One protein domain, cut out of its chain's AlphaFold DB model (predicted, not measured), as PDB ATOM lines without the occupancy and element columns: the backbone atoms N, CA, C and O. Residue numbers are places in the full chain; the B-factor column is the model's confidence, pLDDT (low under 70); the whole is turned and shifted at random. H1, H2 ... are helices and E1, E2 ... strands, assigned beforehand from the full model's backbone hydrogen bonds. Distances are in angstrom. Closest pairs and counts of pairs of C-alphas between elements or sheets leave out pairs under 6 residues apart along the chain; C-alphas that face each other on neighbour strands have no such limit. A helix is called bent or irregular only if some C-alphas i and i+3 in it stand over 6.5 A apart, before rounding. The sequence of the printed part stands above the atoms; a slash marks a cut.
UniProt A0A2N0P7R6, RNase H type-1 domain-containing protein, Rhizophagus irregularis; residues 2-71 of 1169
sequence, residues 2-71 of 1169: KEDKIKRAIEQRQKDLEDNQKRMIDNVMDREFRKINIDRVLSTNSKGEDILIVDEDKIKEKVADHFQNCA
ATOM      1  N   LYS A   2      40.236   5.937 -10.747       66.44
ATOM      2  CA  LYS A   2      40.184   5.450 -12.152       66.44
ATOM      3  C   LYS A   2      41.328   4.483 -12.489       66.44
ATOM      4  O   LYS A   2      41.094   3.471 -13.142       66.44
ATOM      5  N   GLU A   3      42.537   4.762 -12.010       72.31
ATOM      6  CA  GLU A   3      43.698   3.876 -12.187       72.31
ATOM      7  C   GLU A   3      43.550   2.564 -11.412       72.31
ATOM      8  O   GLU A   3      43.797   1.502 -11.978       72.31
ATOM      9  N   ASP A   4      43.022   2.608 -10.187       77.56
ATOM     10  CA  ASP A   4      42.752   1.404  -9.386       77.56
ATOM     11  C   ASP A   4      41.693   0.513 -10.033       77.56
ATOM     12  O   ASP A   4      41.857  -0.703 -10.093       77.56
ATOM     13  N   LYS A   5      40.627   1.107 -10.590       78.56
ATOM     14  CA  LYS A   5      39.618   0.370 -11.368       78.56
ATOM     15  C   LYS A   5      40.239  -0.301 -12.598       78.56
ATOM     16  O   LYS A   5      39.920  -1.451 -12.889       78.56
ATOM     17  N   ILE A   6      41.143   0.386 -13.303       77.56
ATOM     18  CA  ILE A   6      41.865  -0.186 -14.452       77.56
ATOM     19  C   ILE A   6      42.777  -1.331 -13.999       77.56
ATOM     20  O   ILE A   6      42.783  -2.377 -14.643       77.56
ATOM     21  N   LYS A   7      43.520  -1.156 -12.902       81.56
ATOM     22  CA  LYS A   7      44.426  -2.169 -12.353       81.56
ATOM     23  C   LYS A   7      43.664  -3.425 -11.924       81.56
ATOM     24  O   LYS A   7      43.981  -4.501 -12.421       81.56
ATOM     25  N   ARG A   8      42.578  -3.270 -11.155       82.81
ATOM     26  CA  ARG A   8      41.681  -4.376 -10.776       82.81
ATOM     27  C   ARG A   8      41.095  -5.087 -11.994       82.81
ATOM     28  O   ARG A   8      41.040  -6.307 -12.018       82.81
ATOM     29  N   ALA A   9      40.697  -4.354 -13.035       80.56
ATOM     30  CA  ALA A   9      40.186  -4.965 -14.264       80.56
ATOM     31  C   ALA A   9      41.262  -5.754 -15.038       80.56
ATOM     32  O   ALA A   9      40.941  -6.726 -15.720       80.56
ATOM     33  N   ILE A  10      42.530  -5.340 -14.965       84.50
ATOM     34  CA  ILE A  10      43.657  -6.071 -15.561       84.50
ATOM     35  C   ILE A  10      43.952  -7.340 -14.759       84.50
ATOM     36  O   ILE A  10      44.077  -8.405 -15.358       84.50
ATOM     37  N   GLU A  11      44.028  -7.232 -13.434       85.06
ATOM     38  CA  GLU A  11      44.246  -8.361 -12.522       85.06
ATOM     39  C   GLU A  11      43.114  -9.387 -12.637       85.06
ATOM     40  O   GLU A  11      43.377 -10.577 -12.789       85.06
ATOM     41  N   GLN A  12      41.859  -8.930 -12.695       85.25
ATOM     42  CA  GLN A  12      40.709  -9.806 -12.898       85.25
ATOM     43  C   GLN A  12      40.791 -10.545 -14.234       85.25
ATOM     44  O   GLN A  12      40.574 -11.747 -14.257       85.25
ATOM     45  N   ARG A  13      41.163  -9.878 -15.338       86.81
ATOM     46  CA  ARG A  13      41.359 -10.568 -16.627       86.81
ATOM     47  C   ARG A  13      42.463 -11.624 -16.560       86.81
ATOM     48  O   ARG A  13      42.342 -12.656 -17.211       86.81
ATOM     49  N   GLN A  14      43.552 -11.346 -15.840       86.06
ATOM     50  CA  GLN A  14      44.664 -12.289 -15.661       86.06
ATOM     51  C   GLN A  14      44.223 -13.513 -14.870       86.06
ATOM     52  O   GLN A  14      44.501 -14.626 -15.303       86.06
ATOM     53  N   LYS A  15      43.457 -13.300 -13.799       85.62
ATOM     54  CA  LYS A  15      42.829 -14.365 -13.020       85.62
ATOM     55  C   LYS A  15      41.800 -15.151 -13.836       85.62
ATOM     56  O   LYS A  15      41.809 -16.371 -13.820       85.62
ATOM     57  N   ASP A  16      40.966 -14.473 -14.624       87.38
ATOM     58  CA  ASP A  16      39.958 -15.120 -15.469       87.38
ATOM     59  C   ASP A  16      40.597 -16.013 -16.555       87.38
ATOM     60  O   ASP A  16      39.977 -16.977 -16.982       87.38
ATOM     61  N   LEU A  17      41.832 -15.757 -17.012       85.50
ATOM     62  CA  LEU A  17      42.514 -16.692 -17.925       85.50
ATOM     63  C   LEU A  17      42.777 -18.056 -17.260       85.50
ATOM     64  O   LEU A  17      42.710 -19.081 -17.939       85.50
ATOM     65  N   GLU A  18      43.055 -18.056 -15.958       85.75
ATOM     66  CA  GLU A  18      43.311 -19.250 -15.150       85.75
ATOM     67  C   GLU A  18      41.991 -19.912 -14.728       85.75
ATOM     68  O   GLU A  18      41.767 -21.083 -15.033       85.75
ATOM     69  N   ASP A  19      41.076 -19.127 -14.153       87.88
ATOM     70  CA  ASP A  19      39.896 -19.637 -13.448       87.88
ATOM     71  C   ASP A  19      38.603 -19.644 -14.290       87.88
ATOM     72  O   ASP A  19      37.679 -20.403 -13.999       87.88
ATOM     73  N   ASN A  20      38.466 -18.769 -15.301       86.00
ATOM     74  CA  ASN A  20      37.210 -18.593 -16.051       86.00
ATOM     75  C   ASN A  20      37.414 -17.972 -17.449       86.00
ATOM     76  O   ASN A  20      37.104 -16.799 -17.702       86.00
ATOM     77  N   GLN A  21      37.917 -18.772 -18.395       88.38
ATOM     78  CA  GLN A  21      38.320 -18.280 -19.719       88.38
ATOM     79  C   GLN A  21      37.149 -17.671 -20.496       88.38
ATOM     80  O   GLN A  21      37.344 -16.732 -21.270       88.38
ATOM     81  N   LYS A  22      35.923 -18.165 -20.270       85.81
ATOM     82  CA  LYS A  22      34.702 -17.622 -20.876       85.81
ATOM     83  C   LYS A  22      34.493 -16.161 -20.475       85.81
ATOM     84  O   LYS A  22      34.360 -15.310 -21.351       85.81
ATOM     85  N   ARG A  23      34.560 -15.849 -19.175       84.69
ATOM     86  CA  ARG A  23      34.440 -14.474 -18.667       84.69
ATOM     87  C   ARG A  23      35.526 -13.558 -19.234       84.69
ATOM     88  O   ARG A  23      35.233 -12.415 -19.587       84.69
ATOM     89  N   MET A  24      36.755 -14.061 -19.378       88.25
ATOM     90  CA  MET A  24      37.848 -13.318 -20.015       88.25
ATOM     91  C   MET A  24      37.526 -12.990 -21.480       88.25
ATOM     92  O   MET A  24      37.644 -11.831 -21.884       88.25
ATOM     93  N   ILE A  25      37.074 -13.979 -22.262       84.94
ATOM     94  CA  ILE A  25      36.676 -13.793 -23.668       84.94
ATOM     95  C   ILE A  25      35.573 -12.740 -23.776       84.94
ATOM     96  O   ILE A  25      35.708 -11.799 -24.559       84.94
ATOM     97  N   ASP A  26      34.515 -12.869 -22.977       83.50
ATOM     98  CA  ASP A  26      33.363 -11.969 -23.026       83.50
ATOM     99  C   ASP A  26      33.758 -10.531 -22.651       83.50
ATOM    100  O   ASP A  26      33.365  -9.583 -23.335       83.50
ATOM    101  N   ASN A  27      34.631 -10.360 -21.647       84.25
ATOM    102  CA  ASN A  27      35.157  -9.051 -21.248       84.25
ATOM    103  C   ASN A  27      36.005  -8.373 -22.337       84.25
ATOM    104  O   ASN A  27      35.972  -7.148 -22.482       84.25
ATOM    105  N   VAL A  28      36.811  -9.147 -23.070       83.50
ATOM    106  CA  VAL A  28      37.681  -8.607 -24.124       83.50
ATOM    107  C   VAL A  28      36.892  -8.308 -25.391       83.50
ATOM    108  O   VAL A  28      37.143  -7.284 -26.024       83.50
ATOM    109  N   MET A  29      35.942  -9.173 -25.741       81.50
ATOM    110  CA  MET A  29      35.154  -9.073 -26.968       81.50
ATOM    111  C   MET A  29      33.916  -8.176 -26.843       81.50
ATOM    112  O   MET A  29      33.215  -8.018 -27.839       81.50
ATOM    113  N   ASP A  30      33.644  -7.613 -25.658       74.31
ATOM    114  CA  ASP A  30      32.433  -6.829 -25.361       74.31
ATOM    115  C   ASP A  30      31.148  -7.565 -25.769       74.31
ATOM    116  O   ASP A  30      30.222  -6.999 -26.349       74.31
ATOM    117  N   ARG A  31      31.104  -8.873 -25.494       66.81
ATOM    118  CA  ARG A  31      29.917  -9.686 -25.757       66.81
ATOM    119  C   ARG A  31      28.933  -9.495 -24.613       66.81
ATOM    120  O   ARG A  31      29.136 -10.021 -23.523       66.81
ATOM    121  N   GLU A  32      27.860  -8.756 -24.864       53.91
ATOM    122  CA  GLU A  32      26.728  -8.713 -23.944       53.91
ATOM    123  C   GLU A  32      26.009 -10.063 -23.954       53.91
ATOM    124  O   GLU A  32      25.476 -10.505 -24.977       53.91
ATOM    125  N   PHE A  33      25.977 -10.727 -22.798       49.28
ATOM    126  CA  PHE A  33      25.061 -11.837 -22.581       49.28
ATOM    127  C   PHE A  33      23.653 -11.247 -22.500       49.28
ATOM    128  O   PHE A  33      23.257 -10.701 -21.471       49.28
ATOM    129  N   ARG A  34      22.896 -11.324 -23.598       48.81
ATOM    130  CA  ARG A  34      21.468 -10.995 -23.585       48.81
ATOM    131  C   ARG A  34      20.741 -12.090 -22.813       48.81
ATOM    132  O   ARG A  34      20.287 -13.071 -23.390       48.81
ATOM    133  N   LYS A  35      20.700 -11.954 -21.491       49.34
ATOM    134  CA  LYS A  35      19.829 -12.748 -20.630       49.34
ATOM    135  C   LYS A  35      18.522 -11.978 -20.503       49.34
ATOM    136  O   LYS A  35      18.523 -10.855 -20.012       49.34
ATOM    137  N   ILE A  36      17.428 -12.573 -20.961       57.69
ATOM    138  CA  ILE A  36      16.099 -12.085 -20.602       57.69
ATOM    139  C   ILE A  36      15.869 -12.575 -19.174       57.69
ATOM    140  O   ILE A  36      15.814 -13.780 -18.937       57.69
ATOM    141  N   ASN A  37      15.851 -11.652 -18.216       64.50
ATOM    142  CA  ASN A  37      15.447 -11.950 -16.850       64.50
ATOM    143  C   ASN A  37      13.973 -11.560 -16.752       64.50
ATOM    144  O   ASN A  37      13.665 -10.372 -16.766       64.50
ATOM    145  N   ILE A  38      13.079 -12.546 -16.760       74.06
ATOM    146  CA  ILE A  38      11.646 -12.311 -16.575       74.06
ATOM    147  C   ILE A  38      11.415 -12.330 -15.063       74.06
ATOM    148  O   ILE A  38      11.159 -13.377 -14.487       74.06
ATOM    149  N   ASP A  39      11.641 -11.189 -14.414       77.19
ATOM    150  CA  ASP A  39      11.458 -10.988 -12.968       77.19
ATOM    151  C   ASP A  39      10.064 -10.441 -12.628       77.19
ATOM    152  O   ASP A  39       9.680 -10.412 -11.463       77.19
ATOM    153  N   ARG A  40       9.317 -10.001 -13.648       82.06
ATOM    154  CA  ARG A  40       7.986  -9.407 -13.551       82.06
ATOM    155  C   ARG A  40       7.154  -9.739 -14.784       82.06
ATOM    156  O   ARG A  40       7.638  -9.603 -15.907       82.06
ATOM    157  N   VAL A  41       5.895 -10.116 -14.583       80.00
ATOM    158  CA  VAL A  41       4.927 -10.377 -15.661       80.00
ATOM    159  C   VAL A  41       3.679  -9.538 -15.416       80.00
ATOM    160  O   VAL A  41       3.076  -9.639 -14.352       80.00
ATOM    161  N   LEU A  42       3.284  -8.710 -16.386       82.00
ATOM    162  CA  LEU A  42       1.963  -8.075 -16.378       82.00
ATOM    163  C   LEU A  42       0.928  -9.108 -16.841       82.00
ATOM    164  O   LEU A  42       1.061  -9.664 -17.929       82.00
ATOM    165  N   SER A  43      -0.090  -9.364 -16.024       76.31
ATOM    166  CA  SER A  43      -1.227 -10.222 -16.362       76.31
ATOM    167  C   SER A  43      -2.516  -9.496 -16.016       76.31
ATOM    168  O   SER A  43      -2.644  -8.943 -14.930       76.31
ATOM    169  N   THR A  44      -3.501  -9.543 -16.899       79.25
ATOM    170  CA  THR A  44      -4.807  -8.924 -16.662       79.25
ATOM    171  C   THR A  44      -5.665  -9.828 -15.772       79.25
ATOM    172  O   THR A  44      -5.678 -11.050 -15.957       79.25
ATOM    173  N   ASN A  45      -6.348  -9.262 -14.776       73.00
ATOM    174  CA  ASN A  45      -7.271 -10.008 -13.917       73.00
ATOM    175  C   ASN A  45      -8.634 -10.226 -14.595       73.00
ATOM    176  O   ASN A  45      -8.924  -9.662 -15.648       73.00
ATOM    177  N   SER A  46      -9.506 -11.016 -13.964       68.06
ATOM    178  CA  SER A  46     -10.873 -11.289 -14.443       68.06
ATOM    179  C   SER A  46     -11.788 -10.055 -14.517       68.06
ATOM    180  O   SER A  46     -12.905 -10.165 -15.014       68.06
ATOM    181  N   LYS A  47     -11.331  -8.885 -14.051       68.50
ATOM    182  CA  LYS A  47     -12.016  -7.586 -14.141       68.50
ATOM    183  C   LYS A  47     -11.383  -6.628 -15.165       68.50
ATOM    184  O   LYS A  47     -11.858  -5.507 -15.294       68.50
ATOM    185  N   GLY A  48     -10.351  -7.052 -15.902       68.00
ATOM    186  CA  GLY A  48      -9.691  -6.230 -16.923       68.00
ATOM    187  C   GLY A  48      -8.598  -5.289 -16.400       68.00
ATOM    188  O   GLY A  48      -8.123  -4.449 -17.156       68.00
ATOM    189  N   GLU A  49      -8.181  -5.415 -15.137       70.62
ATOM    190  CA  GLU A  49      -7.115  -4.592 -14.552       70.62
ATOM    191  C   GLU A  49      -5.753  -5.289 -14.668       70.62
ATOM    192  O   GLU A  49      -5.635  -6.498 -14.439       70.62
ATOM    193  N   ASP A  50      -4.714  -4.519 -14.983       77.62
ATOM    194  CA  ASP A  50      -3.344  -5.014 -15.086       77.62
ATOM    195  C   ASP A  50      -2.751  -5.310 -13.699       77.62
ATOM    196  O   ASP A  50      -2.535  -4.413 -12.884       77.62
ATOM    197  N   ILE A  51      -2.441  -6.581 -13.436       80.12
ATOM    198  CA  ILE A  51      -1.749  -7.039 -12.228       80.12
ATOM    199  C   ILE A  51      -0.291  -7.349 -12.563       80.12
ATOM    200  O   ILE A  51       0.015  -8.137 -13.458       80.12
ATOM    201  N   LEU A  52       0.626  -6.769 -11.789       82.50
ATOM    202  CA  LEU A  52       2.047  -7.083 -11.860       82.50
ATOM    203  C   LEU A  52       2.371  -8.291 -10.971       82.50
ATOM    204  O   LEU A  52       2.323  -8.208  -9.745       82.50
ATOM    205  N   ILE A  53       2.737  -9.410 -11.589       81.38
ATOM    206  CA  ILE A  53       3.193 -10.619 -10.903       81.38
ATOM    207  C   ILE A  53       4.706 -10.520 -10.713       81.38
ATOM    208  O   ILE A  53       5.445 -10.377 -11.687       81.38
ATOM    209  N   VAL A  54       5.151 -10.589  -9.459       82.69
ATOM    210  CA  VAL A  54       6.566 -10.476  -9.041       82.69
ATOM    211  C   VAL A  54       7.084 -11.770  -8.389       82.69
ATOM    212  O   VAL A  54       8.268 -11.893  -8.099       82.69
ATOM    213  N   ASP A  55       6.183 -12.720  -8.127       82.75
ATOM    214  CA  ASP A  55       6.468 -14.002  -7.478       82.75
ATOM    215  C   ASP A  55       7.068 -15.002  -8.475       82.75
ATOM    216  O   ASP A  55       6.520 -15.201  -9.560       82.75
ATOM    217  N   GLU A  56       8.200 -15.615  -8.124       80.44
ATOM    218  CA  GLU A  56       9.009 -16.404  -9.060       80.44
ATOM    219  C   GLU A  56       8.280 -17.653  -9.580       80.44
ATOM    220  O   GLU A  56       8.384 -17.976 -10.767       80.44
ATOM    221  N   ASP A  57       7.516 -18.338  -8.729       80.19
ATOM    222  CA  ASP A  57       6.822 -19.569  -9.114       80.19
ATOM    223  C   ASP A  57       5.585 -19.258  -9.961       80.19
ATOM    224  O   ASP A  57       5.368 -19.897 -10.994       80.19
ATOM    225  N   LYS A  58       4.856 -18.183  -9.636       79.81
ATOM    226  CA  LYS A  58       3.752 -17.688 -10.478       79.81
ATOM    227  C   LYS A  58       4.224 -17.126 -11.815       79.81
ATOM    228  O   LYS A  58       3.529 -17.268 -12.820       79.81
ATOM    229  N   ILE A  59       5.397 -16.488 -11.857       83.19
ATOM    230  CA  ILE A  59       6.018 -16.053 -13.114       83.19
ATOM    231  C   ILE A  59       6.346 -17.270 -13.975       83.19
ATOM    232  O   ILE A  59       6.013 -17.261 -15.156       83.19
ATOM    233  N   LYS A  60       6.955 -18.324 -13.412       80.50
ATOM    234  CA  LYS A  60       7.252 -19.560 -14.157       80.50
ATOM    235  C   LYS A  60       5.987 -20.183 -14.732       80.50
ATOM    236  O   LYS A  60       5.984 -20.529 -15.910       80.50
ATOM    237  N   GLU A  61       4.926 -20.271 -13.935       81.69
ATOM    238  CA  GLU A  61       3.629 -20.799 -14.363       81.69
ATOM    239  C   GLU A  61       3.034 -19.970 -15.509       81.69
ATOM    240  O   GLU A  61       2.736 -20.511 -16.571       81.69
ATOM    241  N   LYS A  62       2.954 -18.642 -15.360       81.38
ATOM    242  CA  LYS A  62       2.403 -17.751 -16.395       81.38
ATOM    243  C   LYS A  62       3.245 -17.679 -17.661       81.38
ATOM    244  O   LYS A  62       2.697 -17.541 -18.750       81.38
ATOM    245  N   VAL A  63       4.566 -17.747 -17.539       77.31
ATOM    246  CA  VAL A  63       5.477 -17.788 -18.687       77.31
ATOM    247  C   VAL A  63       5.347 -19.125 -19.413       77.31
ATOM    248  O   VAL A  63       5.297 -19.131 -20.642       77.31
ATOM    249  N   ALA A  64       5.257 -20.241 -18.682       73.56
ATOM    250  CA  ALA A  64       5.016 -21.557 -19.264       73.56
ATOM    251  C   ALA A  64       3.670 -21.598 -19.998       73.56
ATOM    252  O   ALA A  64       3.640 -21.973 -21.166       73.56
ATOM    253  N   ASP A  65       2.604 -21.118 -19.361       75.69
ATOM    254  CA  ASP A  65       1.263 -21.001 -19.939       75.69
ATOM    255  C   ASP A  65       1.258 -20.098 -21.187       75.69
ATOM    256  O   ASP A  65       0.750 -20.472 -22.243       75.69
ATOM    257  N   HIS A  66       1.925 -18.938 -21.127       77.00
ATOM    258  CA  HIS A  66       2.083 -18.059 -22.283       77.00
ATOM    259  C   HIS A  66       2.796 -18.761 -23.439       77.00
ATOM    260  O   HIS A  66       2.292 -18.718 -24.551       77.00
ATOM    261  N   PHE A  67       3.943 -19.409 -23.220       68.00
ATOM    262  CA  PHE A  67       4.683 -20.060 -24.308       68.00
ATOM    263  C   PHE A  67       4.028 -21.350 -24.815       68.00
ATOM    264  O   PHE A  67       4.221 -21.701 -25.978       68.00
ATOM    265  N   GLN A  68       3.237 -22.032 -23.984       66.31
ATOM    266  CA  GLN A  68       2.406 -23.158 -24.414       66.31
ATOM    267  C   GLN A  68       1.254 -22.692 -25.311       66.31
ATOM    268  O   GLN A  68       0.948 -23.353 -26.300       66.31
ATOM    269  N   ASN A  69       0.674 -21.522 -25.029       63.88
ATOM    270  CA  ASN A  69      -0.513 -21.029 -25.731       63.88
ATOM    271  C   ASN A  69      -0.224 -19.956 -26.797       63.88
ATOM    272  O   ASN A  69      -1.078 -19.676 -27.639       63.88
ATOM    273  N   CYS A  70       0.976 -19.362 -26.831       61.56
ATOM    274  CA  CYS A  70       1.309 -18.265 -27.751       61.56
ATOM    275  C   CYS A  70       1.323 -18.692 -29.222       61.56
ATOM    276  O   CYS A  70       1.241 -17.841 -30.106       61.56
ATOM    277  N   ALA A  71       1.461 -19.994 -29.493       53.66
ATOM    278  CA  ALA A  71       1.466 -20.540 -30.846       53.66
ATOM    279  C   ALA A  71       0.058 -20.652 -31.466       53.66
ATOM    280  O   ALA A  71      -0.045 -20.851 -32.673       53.66
TER     281      ALA A  71
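AT A GLANCE: This is residues 2 to 71 of the 1169 residues of the protein "RNase H type-1 domain-containing protein" of Rhizophagus irregularis (UniProt A0A2N0P7R6). Two small, well-separated lobes stand at the ends of a stretched link, like a dumbbell: a helical hairpin of H1 and H2 at one end, and at the other a two-stranded hairpin of E1 and E2 with the first part of H3 beside it. Residues 32 to 37 of the link stand free between the lobes. The 70 printed residues hold three named helices and two named strands, in the order H1, H2, E1, E2, H3, with the sheet E1 - E2 antiparallel and the class mostly helix. The whole is extended, with a radius of gyration of the C-alphas of 20.3 A and spans of 57 by 28 by 19 A.

HOW THE PARTS SIT: H1, residues 2 to 19, touches H2, residues 21 to 29, with residues 13 to 17 alone. Their closest C-alphas, those of Asp 16 and Met 24, are 5.3 A apart. This helical hairpin has a steep tilt of 42 degrees, opposite ways. E1, residues 41 to 44, and E2, residues 50 to 53, form an antiparallel hairpin at 144 degrees; N 43 and O 51 are within hydrogen-bond range at 2.8 A, as are N 41 and O 53 at 2.9 A. H3, residues 56 to 69, comes closest to E1 at the C-alphas of Val 41 and Ile 59, 6.3 A apart. H1 and H3 are apart. Every O i to N i+4 pair is within hydrogen-bond range in H2 and H3, and 13 of 14 in H1.

IN THESE COORDINATES: H1 begins at C-alpha 2 (40.184, 5.450, -12.152) and is 25.1 A long; H2 is 12.1 A. E1, 9.9 A, begins at C-alpha 41 (4.927, -10.377, -15.661), and E2 is 9.6 A. H3, 19.7 A, ends at C-alpha 69 (-0.513, -21.029, -25.731).

THE WHOLE: The farthest C-alphas, Glu 3 and Lys 47, are 56.9 A apart. The printed part has no cut, and the link from H2 to E1 is long. The pLDDT is under 70 at residues 2, 31 to 37, 46 to 48 and 67 to 71.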